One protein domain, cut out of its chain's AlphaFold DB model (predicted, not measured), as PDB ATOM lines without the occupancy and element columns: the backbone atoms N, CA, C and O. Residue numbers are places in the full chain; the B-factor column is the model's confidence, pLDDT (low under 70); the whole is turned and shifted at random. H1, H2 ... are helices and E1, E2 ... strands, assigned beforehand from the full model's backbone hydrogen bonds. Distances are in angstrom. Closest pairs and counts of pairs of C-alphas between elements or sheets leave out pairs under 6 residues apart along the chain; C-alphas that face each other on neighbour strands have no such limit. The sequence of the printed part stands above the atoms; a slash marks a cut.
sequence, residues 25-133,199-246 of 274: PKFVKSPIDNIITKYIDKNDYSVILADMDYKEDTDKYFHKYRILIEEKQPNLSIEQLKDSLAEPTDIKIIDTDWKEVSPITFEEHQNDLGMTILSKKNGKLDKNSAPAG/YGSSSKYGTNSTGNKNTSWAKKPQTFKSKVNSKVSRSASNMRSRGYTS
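This is residues 25 to 133 and 199 to 246 of the 274 residues of an uncharacterized protein of Tenacibaculum aiptasiae (UniProt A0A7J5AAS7). A strongly twisted sheet, with the long hairpin E1 and E2 in its middle, curls round the short helix H1. Near the turn of that hairpin the long helix H4 stands across, with H3 packing on both H4 and the sheet, while beyond the hairpin's other end an arm of residues 75 to 87, with H2, sticks out. The printed part has 157 residues, with four named helices and six named strands in the order H1 E1 E2 H2 E3 E4 H3 E5 E6 H4. The neighbour pairs of the branched sheet are antiparallel, and the class is mixed, helices and strands. The whole is compact, with a radius of gyration of the C-alphas of 17.5 A, and elongated, spanning 55 by 35 by 32 A.

H1, residues 31 to 38, is on the sheet. E1, residues 45 to 55, and E2, residues 60 to 70, form a hairpin, antiparallel at 163 degrees; N 46 and O 68 are within hydrogen-bond range at 2.8 A. H2, residues 78 to 82, is not on the sheet and touches no helix. E3, residues 91 to 95, and E4, residues 99 to 101, are edge strands on one side of E2, with E1 on the other side. E3 is antiparallel to E2 beside residues 65 to 70, with N 67 and O 94 at 2.8 A; E4 is antiparallel to it beside residues 61 to 63, with N 63 and O 99 at 2.9 A. H3, residues 103 to 109, is on the sheet at a height of 7.4 A; its closest C-alphas to E2 are Phe 106 and Tyr 61, 6.7 A apart. E5, residues 115 to 121, is antiparallel to E1 at 151 degrees, with N 47 and O 118 at 2.8 A. E6, residues 124 to 126, forms a hairpin with E5, with N 126 and O 119 at 2.7 A. H4, residues 222 to 241, touches H3, opposite ways at a steep tilt of 61 degrees; the closest C-alphas are those of Ile 104 and Ala 236, 4.6 A apart. H4 only grazes the sheet, with residues 224 to 232. In H1, H2, H3 and H4 every O i to N i+4 pair is within hydrogen-bond range.

H1 begins at C-alpha 31, (3.864, -37.842, 38.573). E1 is 29.6 A long, E2 32.5 A and E5 16.3 A. H4 is 28.6 A long and ends at C-alpha 241, (7.012, -43.118, 59.907).

The C-alphas farthest apart, those of Glu 79 and Arg 242, are 58.6 A apart. Residues 134 to 198 are not printed, and C-alphas 133 and 199 are 13.0 A apart across the cut. Of the links that are printed whole, none is long; residues 199 to 221 hold no named element. Mean pLDDT of the printed part is 92.5, with residue 211 under 70.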
ATOM      1  N   PRO A  25      -2.696 -38.917  57.508       70.56
ATOM      2  CA  PRO A  25      -1.542 -39.193  56.671       70.56
ATOM      3  C   PRO A  25      -1.334 -38.069  55.648       70.56
ATOM      4  O   PRO A  25      -2.287 -37.602  55.022       70.56
ATOM      5  N   LYS A  26      -0.084 -37.635  55.479       84.44
ATOM      6  CA  LYS A  26       0.319 -36.607  54.516       84.44
ATOM      7  C   LYS A  26       0.462 -37.241  53.134       84.44
ATOM      8  O   LYS A  26       1.391 -38.002  52.881       84.44
ATOM      9  N   PHE A  27      -0.455 -36.933  52.230       87.12
ATOM     10  CA  PHE A  27      -0.403 -37.464  50.871       87.12
ATOM     11  C   PHE A  27       0.765 -36.863  50.075       87.12
ATOM     12  O   PHE A  27       0.902 -35.642  49.995       87.12
ATOM     13  N   VAL A  28       1.586 -37.717  49.461       88.38
ATOM     14  CA  VAL A  28       2.663 -37.316  48.549       88.38
ATOM     15  C   VAL A  28       2.196 -37.527  47.117       88.38
ATOM     16  O   VAL A  28       2.036 -38.664  46.669       88.38
ATOM     17  N   LYS A  29       1.985 -36.425  46.393       90.69
ATOM     18  CA  LYS A  29       1.563 -36.463  44.991       90.69
ATOM     19  C   LYS A  29       2.698 -36.986  44.110       90.69
ATOM     20  O   LYS A  29       3.809 -36.466  44.154       90.69
ATOM     21  N   SER A  30       2.406 -37.990  43.293       94.31
ATOM     22  CA  SER A  30       3.345 -38.562  42.326       94.31
ATOM     23  C   SER A  30       3.105 -38.017  40.908       94.31
ATOM     24  O   SER A  30       2.001 -37.559  40.596       94.31
ATOM     25  N   PRO A  31       4.086 -38.116  39.993       95.81
ATOM     26  CA  PRO A  31       3.864 -37.842  38.573       95.81
ATOM     27  C   PRO A  31       2.738 -38.682  37.956       95.81
ATOM     28  O   PRO A  31       2.037 -38.198  37.072       95.81
ATOM     29  N   ILE A  32       2.517 -39.902  38.453       94.75
ATOM     30  CA  ILE A  32       1.418 -40.777  38.022       94.75
ATOM     31  C   ILE A  32       0.066 -40.130  38.349       94.75
ATOM     32  O   ILE A  32      -0.843 -40.164  37.525       94.75
ATOM     33  N   ASP A  33      -0.062 -39.465  39.499       95.06
ATOM     34  CA  ASP A  33      -1.290 -38.747  39.858       95.06
ATOM     35  C   ASP A  33      -1.549 -37.565  38.915       95.06
ATOM     36  O   ASP A  33      -2.690 -37.331  38.525       95.06
ATOM     37  N   ASN A  34      -0.497 -36.866  38.471       95.69
ATOM     38  CA  ASN A  34      -0.632 -35.823  37.448       95.69
ATOM     39  C   ASN A  34      -1.103 -36.400  36.105       95.69
ATOM     40  O   ASN A  34      -1.914 -35.772  35.429       95.69
ATOM     41  N   ILE A  35      -0.628 -37.591  35.725       96.44
ATOM     42  CA  ILE A  35      -1.074 -38.290  34.511       96.44
ATOM     43  C   ILE A  35      -2.556 -38.673  34.626       96.44
ATOM     44  O   ILE A  35      -3.314 -38.426  33.689       96.44
ATOM     45  N   ILE A  36      -2.984 -39.199  35.781       95.75
ATOM     46  CA  ILE A  36      -4.394 -39.527  36.050       95.75
ATOM     47  C   ILE A  36      -5.276 -38.289  35.884       95.75
ATOM     48  O   ILE A  36      -6.303 -38.363  35.216       95.75
ATOM     49  N   THR A  37      -4.876 -37.154  36.468       95.69
ATOM     50  CA  THR A  37      -5.628 -35.897  36.352       95.69
ATOM     51  C   THR A  37      -5.640 -35.374  34.916       95.69
ATOM     52  O   THR A  37      -6.690 -34.973  34.430       95.69
ATOM     53  N   LYS A  38      -4.500 -35.408  34.215       97.25
ATOM     54  CA  LYS A  38      -4.382 -34.900  32.839       97.25
ATOM     55  C   LYS A  38      -5.262 -35.664  31.846       97.25
ATOM     56  O   LYS A  38      -5.773 -35.063  30.910       97.25
ATOM     57  N   TYR A  39      -5.420 -36.974  32.031       96.19
ATOM     58  CA  TYR A  39      -6.211 -37.834  31.142       96.19
ATOM     59  C   TYR A  39      -7.477 -38.356  31.818       96.19
ATOM     60  O   TYR A  39      -7.917 -39.478  31.558       96.19
ATOM     61  N   ILE A  40      -8.074 -37.545  32.695       95.31
ATOM     62  CA  ILE A  40      -9.296 -37.916  33.405       95.31
ATOM     63  C   ILE A  40     -10.459 -38.192  32.440       95.31
ATOM     64  O   ILE A  40     -11.186 -39.165  32.649       95.31
ATOM     65  N   ASP A  41     -10.535 -37.445  31.334       95.31
ATOM     66  CA  ASP A  41     -11.579 -37.553  30.302       95.31
ATOM     67  C   ASP A  41     -11.370 -38.718  29.324       95.31
ATOM     68  O   ASP A  41     -12.229 -39.018  28.497       95.31
ATOM     69  N   LYS A  42     -10.218 -39.393  29.383       95.31
ATOM     70  CA  LYS A  42      -9.948 -40.568  28.548       95.31
ATOM     71  C   LYS A  42     -10.465 -41.815  29.255       95.31
ATOM     72  O   LYS A  42     -10.214 -41.999  30.447       95.31
ATOM     73  N   ASN A  43     -11.177 -42.676  28.535       93.88
ATOM     74  CA  ASN A  43     -11.732 -43.914  29.097       93.88
ATOM     75  C   ASN A  43     -10.731 -45.066  29.111       93.88
ATOM     76  O   ASN A  43     -10.794 -45.905  30.015       93.88
ATOM     77  N   ASP A  44      -9.794 -45.057  28.165       95.25
ATOM     78  CA  ASP A  44      -8.892 -46.164  27.894       95.25
ATOM     79  C   ASP A  44      -7.472 -45.629  27.676       95.25
ATOM     80  O   ASP A  44      -7.186 -44.903  26.721       95.25
ATOM     81  N   TYR A  45      -6.579 -45.929  28.617       96.94
ATOM     82  CA  TYR A  45      -5.157 -45.624  28.488       96.94
ATOM     83  C   TYR A  45      -4.309 -46.562  29.345       96.94
ATOM     84  O   TYR A  45      -4.785 -47.181  30.295       96.94
ATOM     85  N   SER A  46      -3.026 -46.660  29.031       97.06
ATOM     86  CA  SER A  46      -2.041 -47.423  29.796       97.06
ATOM     87  C   SER A  46      -0.784 -46.589  30.003       97.06
ATOM     88  O   SER A  46      -0.359 -45.873  29.103       97.06
ATOM     89  N   VAL A  47      -0.185 -46.681  31.186       97.50
ATOM     90  CA  VAL A  47       1.072 -46.019  31.539       97.50
ATOM     91  C   VAL A  47       2.087 -47.086  31.906       97.50
ATOM     92  O   VAL A  47       1.892 -47.847  32.856       97.50
ATOM     93  N   ILE A  48       3.175 -47.116  31.153       96.88
ATOM     94  CA  ILE A  48       4.303 -48.019  31.330       96.88
ATOM     95  C   ILE A  48       5.424 -47.261  32.036       96.88
ATOM     96  O   ILE A  48       5.707 -46.112  31.685       96.88
ATOM     97  N   LEU A  49       6.078 -47.899  33.008       96.94
ATOM     98  CA  LEU A  49       7.337 -47.398  33.557       96.94
ATOM     99  C   LEU A  49       8.456 -47.671  32.547       96.94
ATOM    100  O   LEU A  49       9.006 -48.769  32.494       96.94
ATOM    101  N   ALA A  50       8.748 -46.683  31.708       95.44
ATOM    102  CA  ALA A  50       9.672 -46.822  30.587       95.44
ATOM    103  C   ALA A  50      11.142 -46.810  31.032       95.44
ATOM    104  O   ALA A  50      11.966 -47.513  30.453       95.44
ATOM    105  N   ASP A  51      11.472 -46.021  32.056       96.31
ATOM    106  CA  ASP A  51      12.802 -46.002  32.668       96.31
ATOM    107  C   ASP A  51      12.717 -45.527  34.125       96.31
ATOM    108  O   ASP A  51      11.737 -44.897  34.536       96.31
ATOM    109  N   MET A  52      13.763 -45.789  34.898       96.44
ATOM    110  CA  MET A  52      13.960 -45.220  36.227       96.44
ATOM    111  C   MET A  52      15.442 -44.943  36.466       96.44
ATOM    112  O   MET A  52      16.307 -45.565  35.861       96.44
ATOM    113  N   ASP A  53      15.758 -43.981  37.321       97.00
ATOM    114  CA  ASP A  53      17.146 -43.696  37.672       97.00
ATOM    115  C   ASP A  53      17.247 -43.083  39.064       97.00
ATOM    116  O   ASP A  53      16.284 -42.534  39.610       97.00
ATOM    117  N   TYR A  54      18.447 -43.166  39.620       97.31
ATOM    118  CA  TYR A  54      18.828 -42.481  40.839       97.31
ATOM    119  C   TYR A  54      20.081 -41.655  40.569       97.31
ATOM    120  O   TYR A  54      21.086 -42.155  40.063       97.31
ATOM    121  N   LYS A  55      20.007 -40.373  40.907       95.81
ATOM    122  CA  LYS A  55      21.078 -39.406  40.693       95.81
ATOM    123  C   LYS A  55      21.830 -39.177  41.999       95.81
ATOM    124  O   LYS A  55      21.273 -38.618  42.940       95.81
ATOM    125  N   GLU A  56      23.075 -39.648  42.065       93.12
ATOM    126  CA  GLU A  56      23.913 -39.579  43.273       93.12
ATOM    127  C   GLU A  56      24.324 -38.156  43.654       93.12
ATOM    128  O   GLU A  56      24.397 -37.851  44.839       93.12
ATOM    129  N   ASP A  57      24.538 -37.296  42.662       94.69
ATOM    130  CA  ASP A  57      24.897 -35.882  42.803       94.69
ATOM    131  C   ASP A  57      23.802 -35.057  43.490       94.69
ATOM    132  O   ASP A  57      24.087 -34.169  44.288       94.69
ATOM    133  N   THR A  58      22.541 -35.367  43.195       94.81
ATOM    134  CA  THR A  58      21.375 -34.627  43.705       94.81
ATOM    135  C   THR A  58      20.584 -35.382  44.769       94.81
ATOM    136  O   THR A  58      19.642 -34.825  45.323       94.81
ATOM    137  N   ASP A  59      20.954 -36.633  45.052       95.56
ATOM    138  CA  ASP A  59      20.232 -37.565  45.924       95.56
ATOM    139  C   ASP A  59      18.732 -37.686  45.589       95.56
ATOM    140  O   ASP A  59      17.853 -37.623  46.456       95.56
ATOM    141  N   LYS A  60      18.424 -37.825  44.295       97.19
ATOM    142  CA  LYS A  60      17.048 -37.807  43.780       97.19
ATOM    143  C   LYS A  60      16.713 -39.022  42.933       97.19
ATOM    144  O   LYS A  60      17.549 -39.565  42.212       97.19
ATOM    145  N   TYR A  61      15.444 -39.407  43.000       97.81
ATOM    146  CA  TYR A  61      14.861 -40.528  42.272       97.81
ATOM    147  C   TYR A  61      14.040 -40.015  41.095       97.81
ATOM    148  O   TYR A  61      13.288 -39.048  41.235       97.81
ATOM    149  N   PHE A  62      14.141 -40.677  39.947       98.31
ATOM    150  CA  PHE A  62      13.457 -40.264  38.728       98.31
ATOM    151  C   PHE A  62      12.811 -41.444  38.020       98.31
ATOM    152  O   PHE A  62      13.378 -42.531  37.971       98.31
ATOM    153  N   HIS A  63      11.658 -41.199  37.405       98.25
ATOM    154  CA  HIS A  63      10.990 -42.129  36.497       98.25
ATOM    155  C   HIS A  63      10.780 -41.478  35.125       98.25
ATOM    156  O   HIS A  63      10.590 -40.263  35.023       98.25
ATOM    157  N   LYS A  64      10.739 -42.302  34.081       97.62
ATOM    158  CA  LYS A  64      10.175 -41.977  32.769       97.62
ATOM    159  C   LYS A  64       8.969 -42.856  32.509       97.62
ATOM    160  O   LYS A  64       8.981 -44.046  32.821       97.62
ATOM    161  N   TYR A  65       7.955 -42.278  31.887       97.81
ATOM    162  CA  TYR A  65       6.723 -42.974  31.575       97.81
ATOM    163  C   TYR A  65       6.468 -42.959  30.077       97.81
ATOM    164  O   TYR A  65       6.765 -41.978  29.396       97.81
ATOM    165  N   ARG A  66       5.855 -44.037  29.599       97.19
ATOM    166  CA  ARG A  66       5.265 -44.124  28.269       97.19
ATOM    167  C   ARG A  66       3.768 -44.295  28.412       97.19
ATOM    168  O   ARG A  66       3.314 -45.183  29.130       97.19
ATOM    169  N   ILE A  67       3.004 -43.441  27.752       97.56
ATOM    170  CA  ILE A  67       1.553 -43.362  27.884       97.56
ATOM    171  C   ILE A  67       0.942 -43.735  26.541       97.56
ATOM    172  O   ILE A  67       1.248 -43.104  25.537       97.56
ATOM    173  N   LEU A  68       0.088 -44.751  26.535       96.81
ATOM    174  CA  LEU A  68      -0.676 -45.171  25.370       96.81
ATOM    175  C   LEU A  68      -2.130 -44.794  25.618       96.81
ATOM    176  O   LEU A  68      -2.726 -45.293  26.571       96.81
ATOM    177  N   ILE A  69      -2.676 -43.907  24.795       96.62
ATOM    178  CA  ILE A  69      -4.062 -43.446  24.880       96.62
ATOM    179  C   ILE A  69      -4.819 -44.053  23.710       96.62
ATOM    180  O   ILE A  69      -4.428 -43.847  22.562       96.62
ATOM    181  N   GLU A  70      -5.889 -44.783  24.007       93.31
ATOM    182  CA  GLU A  70      -6.764 -45.333  22.976       93.31
ATOM    183  C   GLU A  70      -7.727 -44.228  22.513       93.31
ATOM    184  O   GLU A  70      -8.429 -43.597  23.311       93.31
ATOM    185  N   GLU A  71      -7.713 -43.954  21.214       89.19
ATOM    186  CA  GLU A  71      -8.607 -43.025  20.532       89.19
ATOM    187  C   GLU A  71      -9.712 -43.787  19.785       89.19
ATOM    188  O   GLU A  71      -9.815 -45.018  19.838       89.19
ATOM    189  N   LYS A  72     -10.606 -43.045  19.119       82.69
ATOM    190  CA  LYS A  72     -11.710 -43.655  18.381       82.69
ATOM    191  C   LYS A  72     -11.139 -44.504  17.254       82.69
ATOM    192  O   LYS A  72     -10.428 -43.998  16.389       82.69
ATOM    193  N   GLN A  73     -11.493 -45.783  17.250       70.88
ATOM    194  CA  GLN A  73     -11.004 -46.665  16.209       70.88
ATOM    195  C   GLN A  73     -11.668 -46.404  14.858       70.88
ATOM    196  O   GLN A  73     -12.886 -46.201  14.812       70.88
ATOM    197  N   PRO A  74     -10.894 -46.462  13.761       73.44
ATOM    198  CA  PRO A  74     -11.473 -46.575  12.438       73.44
ATOM    199  C   PRO A  74     -12.135 -47.948  12.273       73.44
ATOM    200  O   PRO A  74     -11.689 -48.949  12.836       73.44
ATOM    201  N   ASN A  75     -13.194 -48.000  11.467       80.56
ATOM    202  CA  ASN A  75     -13.742 -49.265  10.993       80.56
ATOM    203  C   ASN A  75     -12.754 -49.846   9.974       80.56
ATOM    204  O   ASN A  75     -12.683 -49.359   8.848       80.56
ATOM    205  N   LEU A  76     -11.964 -50.838  10.390       84.25
ATOM    206  CA  LEU A  76     -10.940 -51.466   9.555       84.25
ATOM    207  C   LEU A  76     -11.402 -52.838   9.065       84.25
ATOM    208  O   LEU A  76     -11.935 -53.638   9.833       84.25
ATOM    209  N   SER A  77     -11.141 -53.123   7.792       86.94
ATOM    210  CA  SER A  77     -11.241 -54.476   7.244       86.94
ATOM    211  C   SER A  77     -10.090 -55.365   7.735       86.94
ATOM    212  O   SER A  77      -9.059 -54.889   8.218       86.94
ATOM    213  N   ILE A  78     -10.241 -56.682   7.570       84.94
ATOM    214  CA  ILE A  78      -9.204 -57.664   7.927       84.94
ATOM    215  C   ILE A  78      -7.893 -57.392   7.171       84.94
ATOM    216  O   ILE A  78      -6.814 -57.523   7.746       84.94
ATOM    217  N   GLU A  79      -7.968 -56.987   5.903       87.88
ATOM    218  CA  GLU A  79      -6.796 -56.658   5.083       87.88
ATOM    219  C   GLU A  79      -6.049 -55.446   5.643       87.88
ATOM    220  O   GLU A  79      -4.837 -55.496   5.848       87.88
ATOM    221  N   GLN A  80      -6.784 -54.396   6.014       88.19
ATOM    222  CA  GLN A  80      -6.208 -53.192   6.612       88.19
ATOM    223  C   GLN A  80      -5.593 -53.440   7.993       88.19
ATOM    224  O   GLN A  80      -4.680 -52.714   8.383       88.19
ATOM    225  N   LEU A  81      -6.082 -54.424   8.754       87.19
ATOM    226  CA  LEU A  81      -5.465 -54.833  10.019       87.19
ATOM    227  C   LEU A  81      -4.141 -55.572   9.784       87.19
ATOM    228  O   LEU A  81      -3.190 -55.394  10.547       87.19
ATOM    229  N   LYS A  82      -4.070 -56.389   8.728       87.25
ATOM    230  CA  LYS A  82      -2.871 -57.157   8.363       87.25
ATOM    231  C   LYS A  82      -1.785 -56.311   7.698       87.25
ATOM    232  O   LYS A  82      -0.630 -56.731   7.726       87.25
ATOM    233  N   ASP A  83      -2.132 -55.147   7.157       88.44
ATOM    234  CA  ASP A  83      -1.172 -54.195   6.601       88.44
ATOM    235  C   ASP A  83      -0.147 -53.757   7.658       88.44
ATOM    236  O   ASP A  83      -0.495 -53.160   8.672       88.44
ATOM    237  N   SER A  84       1.121 -54.082   7.413       84.75
ATOM    238  CA  SER A  84       2.242 -53.776   8.309       84.75
ATOM    239  C   SER A  84       2.935 -52.444   8.026       84.75
ATOM    240  O   SER A  84       3.825 -52.065   8.780       84.75
ATOM    241  N   LEU A  85       2.558 -51.761   6.941       86.00
ATOM    242  CA  LEU A  85       3.114 -50.464   6.549       86.00
ATOM    243  C   LEU A  85       2.286 -49.301   7.102       86.00
ATOM    244  O   LEU A  85       2.797 -48.192   7.248       86.00
ATOM    245  N   ALA A  86       1.010 -49.543   7.406       83.75
ATOM    246  CA  ALA A  86       0.138 -48.542   7.993       83.75
ATOM    247  C   ALA A  86       0.349 -48.423   9.507       83.75
ATOM    248  O   ALA A  86       0.207 -49.395  10.248       83.75
ATOM    249  N   GLU A  87       0.580 -47.199   9.974       79.75
ATOM    250  CA  GLU A  87       0.619 -46.890  11.403       79.75
ATOM    251  C   GLU A  87      -0.801 -46.860  12.013       79.75
ATOM    252  O   GLU A  87      -1.777 -46.485  11.343       79.75
ATOM    253  N   PRO A  88      -0.961 -47.250  13.291       85.81
ATOM    254  CA  PRO A  88      -2.243 -47.189  13.975       85.81
ATOM    255  C   PRO A  88      -2.587 -45.738  14.335       85.81
ATOM    256  O   PRO A  88      -1.899 -45.091  15.120       85.81
ATOM    257  N   THR A  89      -3.682 -45.216  13.783       87.12
ATOM    258  CA  THR A  89      -4.168 -43.853  14.077       87.12
ATOM    259  C   THR A  89      -5.032 -43.789  15.335       87.12
ATOM    260  O   THR A  89      -5.379 -42.712  15.802       87.12
ATOM    261  N   ASP A  90      -5.430 -44.940  15.866       90.44
ATOM    262  CA  ASP A  90      -6.309 -45.084  17.021       90.44
ATOM    263  C   ASP A  90      -5.553 -45.160  18.349       90.44
ATOM    264  O   ASP A  90      -6.174 -45.355  19.391       90.44
ATOM    265  N   ILE A  91      -4.224 -45.028  18.328       92.75
ATOM    266  CA  ILE A  91      -3.375 -45.121  19.512       92.75
ATOM    267  C   ILE A  91      -2.382 -43.970  19.514       92.75
ATOM    268  O   ILE A  91      -1.482 -43.895  18.681       92.75
ATOM    269  N   LYS A  92      -2.487 -43.102  20.519       94.56
ATOM    270  CA  LYS A  92      -1.516 -42.032  20.740       94.56
ATOM    271  C   LYS A  92      -0.479 -42.463  21.769       94.56
ATOM    272  O   LYS A  92      -0.825 -42.733  22.920       94.56
ATOM    273  N   ILE A  93       0.791 -42.477  21.369       94.81
ATOM    274  CA  ILE A  93       1.929 -42.799  22.239       94.81
ATOM    275  C   ILE A  93       2.615 -41.501  22.668       94.81
ATOM    276  O   ILE A  93       2.951 -40.660  21.839       94.81
ATOM    277  N   ILE A  94       2.801 -41.322  23.976       96.62
ATOM    278  CA  ILE A  94       3.435 -40.139  24.566       96.62
ATOM    279  C   ILE A  94       4.507 -40.597  25.547       96.62
ATOM    280  O   ILE A  94       4.194 -41.210  26.568       96.62
ATOM    281  N   ASP A  95       5.755 -40.240  25.269       96.56
ATOM    282  CA  ASP A  95       6.871 -40.437  26.188       96.56
ATOM    283  C   ASP A  95       7.087 -39.179  27.036       96.56
ATOM    284  O   ASP A  95       6.980 -38.051  26.556       96.56
ATOM    285  N   THR A  96       7.353 -39.363  28.328       97.50
ATOM    286  CA  THR A  96       7.647 -38.254  29.237       97.50
ATOM    287  C   THR A  96       9.147 -38.040  29.384       97.50
ATOM    288  O   THR A  96       9.930 -38.990  29.390       97.50
ATOM    289  N   ASP A  97       9.538 -36.804  29.687       97.19
ATOM    290  CA  ASP A  97      10.854 -36.541  30.275       97.19
ATOM    291  C   ASP A  97      11.009 -37.225  31.639       97.19
ATOM    292  O   ASP A  97      10.038 -37.711  32.232       97.19
ATOM    293  N   TRP A  98      12.233 -37.200  32.167       97.81
ATOM    294  CA  TRP A  98      12.512 -37.594  33.544       97.81
ATOM    295  C   TRP A  98      11.666 -36.774  34.523       97.81
ATOM    296  O   TRP A  98      11.728 -35.544  34.545       97.81
ATOM    297  N   LYS A  99      10.877 -37.460  35.349       98.00
ATOM    298  CA  LYS A  99      10.082 -36.861  36.421       98.00
ATOM    299  C   LYS A  99      10.645 -37.292  37.762       98.00
ATOM    300  O   LYS A  99      10.771 -38.488  38.014       98.00
ATOM    301  N   GLU A 100      10.964 -36.317  38.605       97.69
ATOM    302  CA  GLU A 100      11.354 -36.571  39.990       97.69
ATOM    303  C   GLU A 100      10.205 -37.267  40.732       97.69
ATOM    304  O   GLU A 100       9.028 -36.932  40.552       97.69
ATOM    305  N   VAL A 101      10.545 -38.261  41.546       97.31
ATOM    306  CA  VAL A 101       9.594 -39.025  42.351       97.31
ATOM    307  C   VAL A 101      10.051 -39.098  43.800       97.31
ATOM    308  O   VAL A 101      11.238 -39.050  44.112       97.31
ATOM    309  N   SER A 102       9.086 -39.245  44.705       97.00
ATOM    310  CA  SER A 102       9.397 -39.470  46.113       97.00
ATOM    311  C   SER A 102      10.023 -40.857  46.333       97.00
ATOM    312  O   SER A 102       9.715 -41.785  45.580       97.00
ATOM    313  N   PRO A 103      10.804 -41.051  47.412       96.94
ATOM    314  CA  PRO A 103      11.274 -42.373  47.822       96.94
ATOM    315  C   PRO A 103      10.159 -43.419  47.942       96.94
ATOM    316  O   PRO A 103      10.348 -44.558  47.534       96.94
ATOM    317  N   ILE A 104       8.977 -43.038  48.450       95.69
ATOM    318  CA  ILE A 104       7.819 -43.944  48.547       95.69
ATOM    319  C   ILE A 104       7.399 -44.424  47.153       95.69
ATOM    320  O   ILE A 104       7.209 -45.617  46.945       95.69
ATOM    321  N   THR A 105       7.272 -43.501  46.199       96.56
ATOM    322  CA  THR A 105       6.866 -43.816  44.822       96.56
ATOM    323  C   THR A 105       7.917 -44.654  44.097       96.56
ATOM    324  O   THR A 105       7.554 -45.572  43.367       96.56
ATOM    325  N   PHE A 106       9.203 -44.357  44.289       97.50
ATOM    326  CA  PHE A 106      10.276 -45.146  43.686       97.50
ATOM    327  C   PHE A 106      10.303 -46.563  44.261       97.50
ATOM    328  O   PHE A 106      10.307 -47.526  43.506       97.50
ATOM    329  N   GLU A 107      10.229 -46.722  45.588       97.00
ATOM    330  CA  GLU A 107      10.204 -48.046  46.227       97.00
ATOM    331  C   GLU A 107       9.003 -48.892  45.769       97.00
ATOM    332  O   GLU A 107       9.141 -50.097  45.558       97.00
ATOM    333  N   GLU A 108       7.833 -48.272  45.579       95.25
ATOM    334  CA  GLU A 108       6.613 -48.940  45.102       95.25
ATOM    335  C   GLU A 108       6.725 -49.508  43.685       95.25
ATOM    336  O   GLU A 108       6.006 -50.456  43.361       95.25
ATOM    337  N   HIS A 109       7.602 -48.926  42.865       96.38
ATOM    338  CA  HIS A 109       7.750 -49.232  41.446       96.38
ATOM    339  C   HIS A 109       9.159 -49.707  41.059       96.38
ATOM    340  O   HIS A 109       9.413 -49.975  39.889       96.38
ATOM    341  N   GLN A 110      10.061 -49.913  42.025       95.38
ATOM    342  CA  GLN A 110      11.440 -50.366  41.783       95.38
ATOM    343  C   GLN A 110      11.533 -51.742  41.103       95.38
ATOM    344  O   GLN A 110      12.591 -52.121  40.615       95.38
ATOM    345  N   ASN A 111      10.439 -52.513  41.114       95.00
ATOM    346  CA  ASN A 111      10.332 -53.809  40.446       95.00
ATOM    347  C   ASN A 111       9.521 -53.735  39.143       95.00
ATOM    348  O   ASN A 111       9.455 -54.722  38.417       95.00
ATOM    349  N   ASP A 112       8.984 -52.568  38.793       95.50
ATOM    350  CA  ASP A 112       7.998 -52.382  37.729       95.50
ATOM    351  C   ASP A 112       8.581 -51.860  36.410       95.50
ATOM    352  O   ASP A 112       7.827 -51.514  35.505       95.50
ATOM    353  N   LEU A 113       9.904 -51.773  36.262       94.81
ATOM    354  CA  LEU A 113      10.513 -51.339  35.005       94.81
ATOM    355  C   LEU A 113       9.987 -52.181  33.832       94.81
ATOM    356  O   LEU A 113       9.931 -53.409  33.919       94.81
ATOM    357  N   GLY A 114       9.565 -51.519  32.757       93.12
ATOM    358  CA  GLY A 114       8.949 -52.145  31.585       93.12
ATOM    359  C   GLY A 114       7.538 -52.699  31.805       93.12
ATOM    360  O   GLY A 114       7.001 -53.348  30.916       93.12
ATOM    361  N   MET A 115       6.920 -52.473  32.965       94.75
ATOM    362  CA  MET A 115       5.553 -52.911  33.268       94.75
ATOM    363  C   MET A 115       4.560 -51.781  33.028       94.75
ATOM    364  O   MET A 115       4.878 -50.606  33.229       94.75
ATOM    365  N   THR A 116       3.315 -52.131  32.702       96.38
ATOM    366  CA  THR A 116       2.192 -51.218  32.927       96.38
ATOM    367  C   THR A 116       2.035 -51.044  34.436       96.38
ATOM    368  O   THR A 116       1.826 -52.027  35.137       96.38
ATOM    369  N   ILE A 117       2.103 -49.812  34.938       96.31
ATOM    370  CA  ILE A 117       1.921 -49.483  36.365       96.31
ATOM    371  C   ILE A 117       0.574 -48.818  36.663       96.31
ATOM    372  O   ILE A 117       0.164 -48.699  37.819       96.31
ATOM    373  N   LEU A 118      -0.098 -48.355  35.613       96.19
ATOM    374  CA  LEU A 118      -1.414 -47.746  35.659       96.19
ATOM    375  C   LEU A 118      -2.135 -48.040  34.348       96.19
ATOM    376  O   LEU A 118      -1.589 -47.809  33.274       96.19
ATOM    377  N   SER A 119      -3.379 -48.483  34.428       95.94
ATOM    378  CA  SER A 119      -4.252 -48.622  33.268       95.94
ATOM    379  C   SER A 119      -5.644 -48.117  33.589       95.94
ATOM    380  O   SER A 119      -6.133 -48.302  34.698       95.94
ATOM    381  N   LYS A 120      -6.302 -47.516  32.609       95.38
ATOM    382  CA  LYS A 120      -7.732 -47.250  32.633       95.38
ATOM    383  C   LYS A 120      -8.355 -48.030  31.487       95.38
ATOM    384  O   LYS A 120      -7.796 -48.038  30.390       95.38
ATOM    385  N   LYS A 121      -9.452 -48.727  31.766       93.75
ATOM    386  CA  LYS A 121     -10.215 -49.459  30.756       93.75
ATOM    387  C   LYS A 121     -11.702 -49.275  30.993       93.75
ATOM    388  O   LYS A 121     -12.161 -49.515  32.112       93.75
ATOM    389  N   ASN A 122     -12.449 -48.864  29.973       93.00
ATOM    390  CA  ASN A 122     -13.876 -48.546  30.062       93.00
ATOM    391  C   ASN A 122     -14.190 -47.627  31.259       93.00
ATOM    392  O   ASN A 122     -15.088 -47.902  32.055       93.00
ATOM    393  N   GLY A 123     -13.375 -46.591  31.475       92.75
ATOM    394  CA  GLY A 123     -13.562 -45.663  32.593       92.75
ATOM    395  C   GLY A 123     -12.990 -46.139  33.938       92.75
ATOM    396  O   GLY A 123     -12.774 -45.323  34.835       92.75
ATOM    397  N   LYS A 124     -12.682 -47.433  34.096       93.56
ATOM    398  CA  LYS A 124     -12.208 -48.016  35.358       93.56
ATOM    399  C   LYS A 124     -10.689 -47.949  35.472       93.56
ATOM    400  O   LYS A 124      -9.978 -48.525  34.655       93.56
ATOM    401  N   LEU A 125     -10.206 -47.281  36.517       93.94
ATOM    402  CA  LEU A 125      -8.783 -47.154  36.822       93.94
ATOM    403  C   LEU A 125      -8.265 -48.373  37.605       93.94
ATOM    404  O   LEU A 125      -8.843 -48.756  38.620       93.94
ATOM    405  N   ASP A 126      -7.134 -48.920  37.177       93.56
ATOM    406  CA  ASP A 126      -6.359 -49.957  37.851       93.56
ATOM    407  C   ASP A 126      -4.909 -49.476  38.029       93.56
ATOM    408  O   ASP A 126      -4.251 -49.069  37.073       93.56
ATOM    409  N   LYS A 127      -4.413 -49.503  39.270       94.06
ATOM    410  CA  LYS A 127      -3.041 -49.106  39.655       94.06
ATOM    411  C   LYS A 127      -2.138 -50.316  39.938       94.06
ATOM    412  O   LYS A 127      -1.083 -50.186  40.566       94.06
ATOM    413  N   ASN A 128      -2.605 -51.516  39.601       94.62
ATOM    414  CA  ASN A 128      -1.827 -52.735  39.736       94.62
ATOM    415  C   ASN A 128      -0.829 -52.860  38.590       94.62
ATOM    416  O   ASN A 128      -1.166 -52.629  37.432       94.62
ATOM    417  N   SER A 129       0.384 -53.283  38.929       95.62
ATOM    418  CA  SER A 129       1.439 -53.480  37.949       95.62
ATOM    419  C   SER A 129       1.215 -54.789  37.192       95.62
ATOM    420  O   SER A 129       0.911 -55.812  37.807       95.62
ATOM    421  N   ALA A 130       1.338 -54.781  35.872       95.00
ATOM    422  CA  ALA A 130       1.187 -55.959  35.023       95.00
ATOM    423  C   ALA A 130       2.130 -55.860  33.819       95.00
ATOM    424  O   ALA A 130       2.562 -54.750  33.489       95.00
ATOM    425  N   PRO A 131       2.477 -56.978  33.159       93.69
ATOM    426  CA  PRO A 131       3.360 -56.922  32.004       93.69
ATOM    427  C   PRO A 131       2.782 -55.986  30.950       93.69
ATOM    428  O   PRO A 131       1.557 -55.902  30.787       93.69
ATOM    429  N   ALA A 132       3.657 -55.228  30.290       92.94
ATOM    430  CA  ALA A 132       3.223 -54.192  29.372       92.94
ATOM    431  C   ALA A 132       2.259 -54.759  28.320       92.94
ATOM    432  O   ALA A 132       2.410 -55.876  27.829       92.94
ATOM    433  N   GLY A 133       1.198 -54.008  28.039       91.25
ATOM    434  CA  GLY A 133       0.184 -54.399  27.064       91.25
ATOM    435  C   GLY A 133      -0.884 -55.387  27.561       91.25
ATOM    436  O   GLY A 133      -1.984 -55.406  27.005       91.25
ATOM    437  N   TYR A 199       3.608 -60.356  38.082       93.56
ATOM    438  CA  TYR A 199       4.983 -60.380  37.569       93.56
ATOM    439  C   TYR A 199       5.303 -61.686  36.828       93.56
ATOM    440  O   TYR A 199       6.452 -61.936  36.470       93.56
ATOM    441  N   GLY A 200       4.290 -62.519  36.561       90.56
ATOM    442  CA  GLY A 200       4.484 -63.845  35.977       90.56
ATOM    443  C   GLY A 200       5.012 -64.868  36.980       90.56
ATOM    444  O   GLY A 200       5.398 -64.538  38.103       90.56
ATOM    445  N   SER A 201       5.042 -66.134  36.557       86.88
ATOM    446  CA  SER A 201       5.727 -67.185  37.317       86.88
ATOM    447  C   SER A 201       7.195 -66.810  37.529       86.88
ATOM    448  O   SER A 201       7.861 -66.364  36.593       86.88
ATOM    449  N   SER A 202       7.681 -66.981  38.761       86.75
ATOM    450  CA  SER A 202       9.052 -66.645  39.177       86.75
ATOM    451  C   SER A 202       9.473 -65.197  38.882       86.75
ATOM    452  O   SER A 202      10.649 -64.934  38.654       86.75
ATOM    453  N   SER A 203       8.523 -64.251  38.870       87.44
ATOM    454  CA  SER A 203       8.785 -62.819  38.642       87.44
ATOM    455  C   SER A 203       9.544 -62.523  37.342       87.44
ATOM    456  O   SER A 203      10.406 -61.647  37.292       87.44
ATOM    457  N   LYS A 204       9.234 -63.270  36.275       88.56
ATOM    458  CA  LYS A 204       9.888 -63.130  34.966       88.56
ATOM    459  C   LYS A 204       9.630 -61.794  34.262       88.56
ATOM    460  O   LYS A 204      10.332 -61.489  33.303       88.56
ATOM    461  N   TYR A 205       8.637 -61.021  34.702       90.81
ATOM    462  CA  TYR A 205       8.347 -59.675  34.206       90.81
ATOM    463  C   TYR A 205       8.801 -58.606  35.210       90.81
ATOM    464  O   TYR A 205       8.886 -58.857  36.411       90.81
ATOM    465  N   GLY A 206       9.068 -57.396  34.715       91.81
ATOM    466  CA  GLY A 206       9.504 -56.266  35.534       91.81
ATOM    467  C   GLY A 206      11.010 -56.033  35.499       91.81
ATOM    468  O   GLY A 206      11.703 -56.374  34.539       91.81
ATOM    469  N   THR A 207      11.539 -55.440  36.563       92.00
ATOM    470  CA  THR A 207      12.923 -54.923  36.602       92.00
ATOM    471  C   THR A 207      13.986 -56.002  36.485       92.00
ATOM    472  O   THR A 207      15.023 -55.773  35.869       92.00
ATOM    473  N   ASN A 208      13.705 -57.192  37.008       84.81
ATOM    474  CA  ASN A 208      14.613 -58.335  36.932       84.81
ATOM    475  C   ASN A 208      14.425 -59.159  35.647       84.81
ATOM    476  O   ASN A 208      15.088 -60.179  35.471       84.81
ATOM    477  N   SER A 209      13.521 -58.746  34.751       84.25
ATOM    478  CA  SER A 209      13.294 -59.447  33.490       84.25
ATOM    479  C   SER A 209      14.452 -59.256  32.512       84.25
ATOM    480  O   SER A 209      15.151 -58.241  32.499       84.25
ATOM    481  N   THR A 210      14.618 -60.227  31.619       73.69
ATOM    482  CA  THR A 210      15.625 -60.185  30.554       73.69
ATOM    483  C   THR A 210      15.272 -59.219  29.417       73.69
ATOM    484  O   THR A 210      16.140 -58.957  28.583       73.69
ATOM    485  N   GLY A 211      14.048 -58.679  29.374       69.88
ATOM    486  CA  GLY A 211      13.567 -57.799  28.301       69.88
ATOM    487  C   GLY A 211      13.986 -56.330  28.438       69.88
ATOM    488  O   GLY A 211      14.148 -55.634  27.440       69.88
ATOM    489  N   ASN A 212      14.259 -55.846  29.654       73.94
ATOM    490  CA  ASN A 212      14.453 -54.413  29.930       73.94
ATOM    491  C   ASN A 212      15.894 -53.899  29.768       73.94
ATOM    492  O   ASN A 212      16.291 -52.934  30.423       73.94
ATOM    493  N   LYS A 213      16.704 -54.513  28.898       77.88
ATOM    494  CA  LYS A 213      18.163 -54.275  28.827       77.88
ATOM    495  C   LYS A 213      18.576 -52.890  28.315       77.88
ATOM    496  O   LYS A 213      19.687 -52.449  28.593       77.88
ATOM    497  N   ASN A 214      17.699 -52.195  27.593       83.25
ATOM    498  CA  ASN A 214      18.038 -50.931  26.925       83.25
ATOM    499  C   ASN A 214      17.814 -49.674  27.784       83.25
ATOM    500  O   ASN A 214      18.139 -48.573  27.341       83.25
ATOM    501  N   THR A 215      17.309 -49.833  29.006       90.12
ATOM    502  CA  THR A 215      17.013 -48.734  29.937       90.12
ATOM    503  C   THR A 215      18.264 -48.217  30.648       90.12
ATOM    504  O   THR A 215      19.268 -48.928  30.776       90.12
ATOM    505  N   SER A 216      18.207 -46.978  31.139       92.44
ATOM    506  CA  SER A 216      19.280 -46.378  31.940       92.44
ATOM    507  C   SER A 216      19.510 -47.190  33.211       92.44
ATOM    508  O   SER A 216      20.659 -47.494  33.533       92.44
ATOM    509  N   TRP A 217      18.429 -47.624  33.873       94.44
ATOM    510  CA  TRP A 217      18.503 -48.477  35.061       94.44
ATOM    511  C   TRP A 217      19.183 -49.818  34.792       94.44
ATOM    512  O   TRP A 217      20.083 -50.223  35.531       94.44
ATOM    513  N   ALA A 218      18.769 -50.537  33.742       91.06
ATOM    514  CA  ALA A 218      19.265 -51.888  33.493       91.06
ATOM    515  C   ALA A 218      20.768 -51.915  33.210       91.06
ATOM    516  O   ALA A 218      21.433 -52.862  33.634       91.06
ATOM    517  N   LYS A 219      21.301 -50.855  32.593       93.12
ATOM    518  CA  LYS A 219      22.732 -50.680  32.306       93.12
ATOM    519  C   LYS A 219      23.586 -50.402  33.550       93.12
ATOM    520  O   LYS A 219      24.803 -50.549  33.479       93.12
ATOM    521  N   LYS A 220      22.995 -50.012  34.688       94.69
ATOM    522  CA  LYS A 220      23.750 -49.778  35.932       94.69
ATOM    523  C   LYS A 220      24.303 -51.094  36.505       94.69
ATOM    524  O   LYS A 220      23.625 -52.127  36.421       94.69
ATOM    525  N   PRO A 221      25.486 -51.069  37.147       95.56
ATOM    526  CA  PRO A 221      26.049 -52.252  37.789       95.56
ATOM    527  C   PRO A 221      25.175 -52.718  38.958       95.56
ATOM    528  O   PRO A 221      24.462 -51.933  39.587       95.56
ATOM    529  N   GLN A 222      25.249 -54.010  39.284       94.88
ATOM    530  CA  GLN A 222      24.427 -54.588  40.348       94.88
ATOM    531  C   GLN A 222      24.721 -53.973  41.722       94.88
ATOM    532  O   GLN A 222      23.804 -53.776  42.512       94.88
ATOM    533  N   THR A 223      25.974 -53.602  41.992       96.81
ATOM    534  CA  THR A 223      26.380 -52.910  43.226       96.81
ATOM    535  C   THR A 223      25.660 -51.574  43.401       96.81
ATOM    536  O   THR A 223      25.174 -51.274  44.492       96.81
ATOM    537  N   PHE A 224      25.512 -50.809  42.316       96.75
ATOM    538  CA  PHE A 224      24.740 -49.570  42.304       96.75
ATOM    539  C   PHE A 224      23.265 -49.846  42.608       96.75
ATOM    540  O   PHE A 224      22.713 -49.261  43.536       96.75
ATOM    541  N   LYS A 225      22.639 -50.791  41.895       95.94
ATOM    542  CA  LYS A 225      21.225 -51.148  42.107       95.94
ATOM    543  C   LYS A 225      20.961 -51.584  43.550       95.94
ATOM    544  O   LYS A 225      20.019 -51.099  44.167       95.94
ATOM    545  N   SER A 226      21.824 -52.424  44.122       96.56
ATOM    546  CA  SER A 226      21.727 -52.852  45.523       96.56
ATOM    547  C   SER A 226      21.818 -51.673  46.495       96.56
ATOM    548  O   SER A 226      20.976 -51.551  47.384       96.56
ATOM    549  N   LYS A 227      22.784 -50.761  46.297       96.94
ATOM    550  CA  LYS A 227      22.927 -49.539  47.107       96.94
ATOM    551  C   LYS A 227      21.660 -48.687  47.054       96.94
ATOM    552  O   LYS A 227      21.171 -48.251  48.098       96.94
ATOM    553  N   VAL A 228      21.113 -48.471  45.858       97.06
ATOM    554  CA  VAL A 228      19.896 -47.675  45.669       97.06
ATOM    555  C   VAL A 228      18.683 -48.354  46.299       97.06
ATOM    556  O   VAL A 228      17.938 -47.687  47.011       97.06
ATOM    557  N   ASN A 229      18.516 -49.668  46.137       96.12
ATOM    558  CA  ASN A 229      17.407 -50.418  46.735       96.12
ATOM    559  C   ASN A 229      17.435 -50.349  48.272       96.12
ATOM    560  O   ASN A 229      16.415 -50.088  48.914       96.12
ATOM    561  N   SER A 230      18.612 -50.503  48.889       96.94
ATOM    562  CA  SER A 230      18.760 -50.326  50.339       96.94
ATOM    563  C   SER A 230      18.465 -48.889  50.775       96.94
ATOM    564  O   SER A 230      17.818 -48.667  51.802       96.94
ATOM    565  N   LYS A 231      18.923 -47.901  49.999       97.19
ATOM    566  CA  LYS A 231      18.711 -46.485  50.306       97.19
ATOM    567  C   LYS A 231      17.240 -46.101  50.208       97.19
ATOM    568  O   LYS A 231      16.702 -45.537  51.161       97.19
ATOM    569  N   VAL A 232      16.582 -46.431  49.099       96.94
ATOM    570  CA  VAL A 232      15.182 -46.069  48.879       96.94
ATOM    571  C   VAL A 232      14.287 -46.705  49.930       96.94
ATOM    572  O   VAL A 232      13.409 -46.023  50.451       96.94
ATOM    573  N   SER A 233      14.563 -47.947  50.341       96.94
ATOM    574  CA  SER A 233      13.759 -48.604  51.370       96.94
ATOM    575  C   SER A 233      13.851 -47.907  52.731       96.94
ATOM    576  O   SER A 233      12.835 -47.670  53.396       96.94
ATOM    577  N   ARG A 234      15.053 -47.456  53.118       97.00
ATOM    578  CA  ARG A 234      15.251 -46.647  54.332       97.00
ATOM    579  C   ARG A 234      14.560 -45.288  54.227       97.00
ATOM    580  O   ARG A 234      13.861 -44.885  55.157       97.00
ATOM    581  N   SER A 235      14.731 -44.591  53.104       96.31
ATOM    582  CA  SER A 235      14.138 -43.268  52.881       96.31
ATOM    583  C   SER A 235      12.609 -43.323  52.852       96.31
ATOM    584  O   SER A 235      11.949 -42.511  53.501       96.31
ATOM    585  N   ALA A 236      12.031 -44.312  52.172       95.44
ATOM    586  CA  ALA A 236      10.592 -44.524  52.113       95.44
ATOM    587  C   ALA A 236      10.016 -44.905  53.486       95.44
ATOM    588  O   ALA A 236       9.000 -44.345  53.898       95.44
ATOM    589  N   SER A 237      10.687 -45.782  54.240       95.31
ATOM    590  CA  SER A 237      10.294 -46.127  55.616       95.31
ATOM    591  C   SER A 237      10.292 -44.909  56.540       95.31
ATOM    592  O   SER A 237       9.349 -44.711  57.304       95.31
ATOM    593  N   ASN A 238      11.300 -44.043  56.423       95.19
ATOM    594  CA  ASN A 238      11.376 -42.805  57.190       95.19
ATOM    595  C   ASN A 238      10.243 -41.824  56.821       95.19
ATOM    596  O   ASN A 238       9.621 -41.212  57.686       95.19
ATOM    597  N   MET A 239       9.899 -41.706  55.537       94.25
ATOM    598  CA  MET A 239       8.732 -40.917  55.138       94.25
ATOM    599  C   MET A 239       7.430 -41.495  55.710       94.25
ATOM    600  O   MET A 239       6.619 -40.756  56.268       94.25
ATOM    601  N   ARG A 240       7.234 -42.816  55.631       92.94
ATOM    602  CA  ARG A 240       6.034 -43.464  56.180       92.94
ATOM    603  C   ARG A 240       5.925 -43.301  57.698       92.94
ATOM    604  O   ARG A 240       4.825 -43.045  58.178       92.94
ATOM    605  N   SER A 241       7.031 -43.349  58.449       91.50
ATOM    606  CA  SER A 241       7.012 -43.118  59.907       91.50
ATOM    607  C   SER A 241       6.614 -41.686  60.285       91.50
ATOM    608  O   SER A 241       6.042 -41.457  61.347       91.50
ATOM    609  N   ARG A 242       6.827 -40.721  59.381       91.31
ATOM    610  CA  ARG A 242       6.339 -39.335  59.499       91.31
ATOM    611  C   ARG A 242       4.897 -39.146  59.010       91.31
ATOM    612  O   ARG A 242       4.411 -38.016  58.955       91.31
ATOM    613  N   GLY A 243       4.216 -40.235  58.653       89.81
ATOM    614  CA  GLY A 243       2.827 -40.250  58.209       89.81
ATOM    615  C   GLY A 243       2.633 -39.986  56.717       89.81
ATOM    616  O   GLY A 243       1.497 -39.764  56.308       89.81
ATOM    617  N   TYR A 244       3.685 -39.981  55.892       91.25
ATOM    618  CA  TYR A 244       3.521 -39.786  54.450       91.25
ATOM    619  C   TYR A 244       2.978 -41.042  53.752       91.25
ATOM    620  O   TYR A 244       3.396 -42.160  54.057       91.25
ATOM    621  N   THR A 245       2.072 -40.864  52.786       88.44
ATOM    622  CA  THR A 245       1.455 -41.960  52.016       88.44
ATOM    623  C   THR A 245       1.388 -41.654  50.520       88.44
ATOM    624  O   THR A 245       1.436 -40.497  50.104       88.44
ATOM    625  N   SER A 246       1.266 -42.703  49.704       87.94
ATOM    626  CA  SER A 246       1.086 -42.623  48.250       87.94
ATOM    627  C   SER A 246      -0.350 -42.937  47.827       87.94
ATOM    628  O   SER A 246      -1.166 -43.467  48.594       87.94
TER     629      SER A 246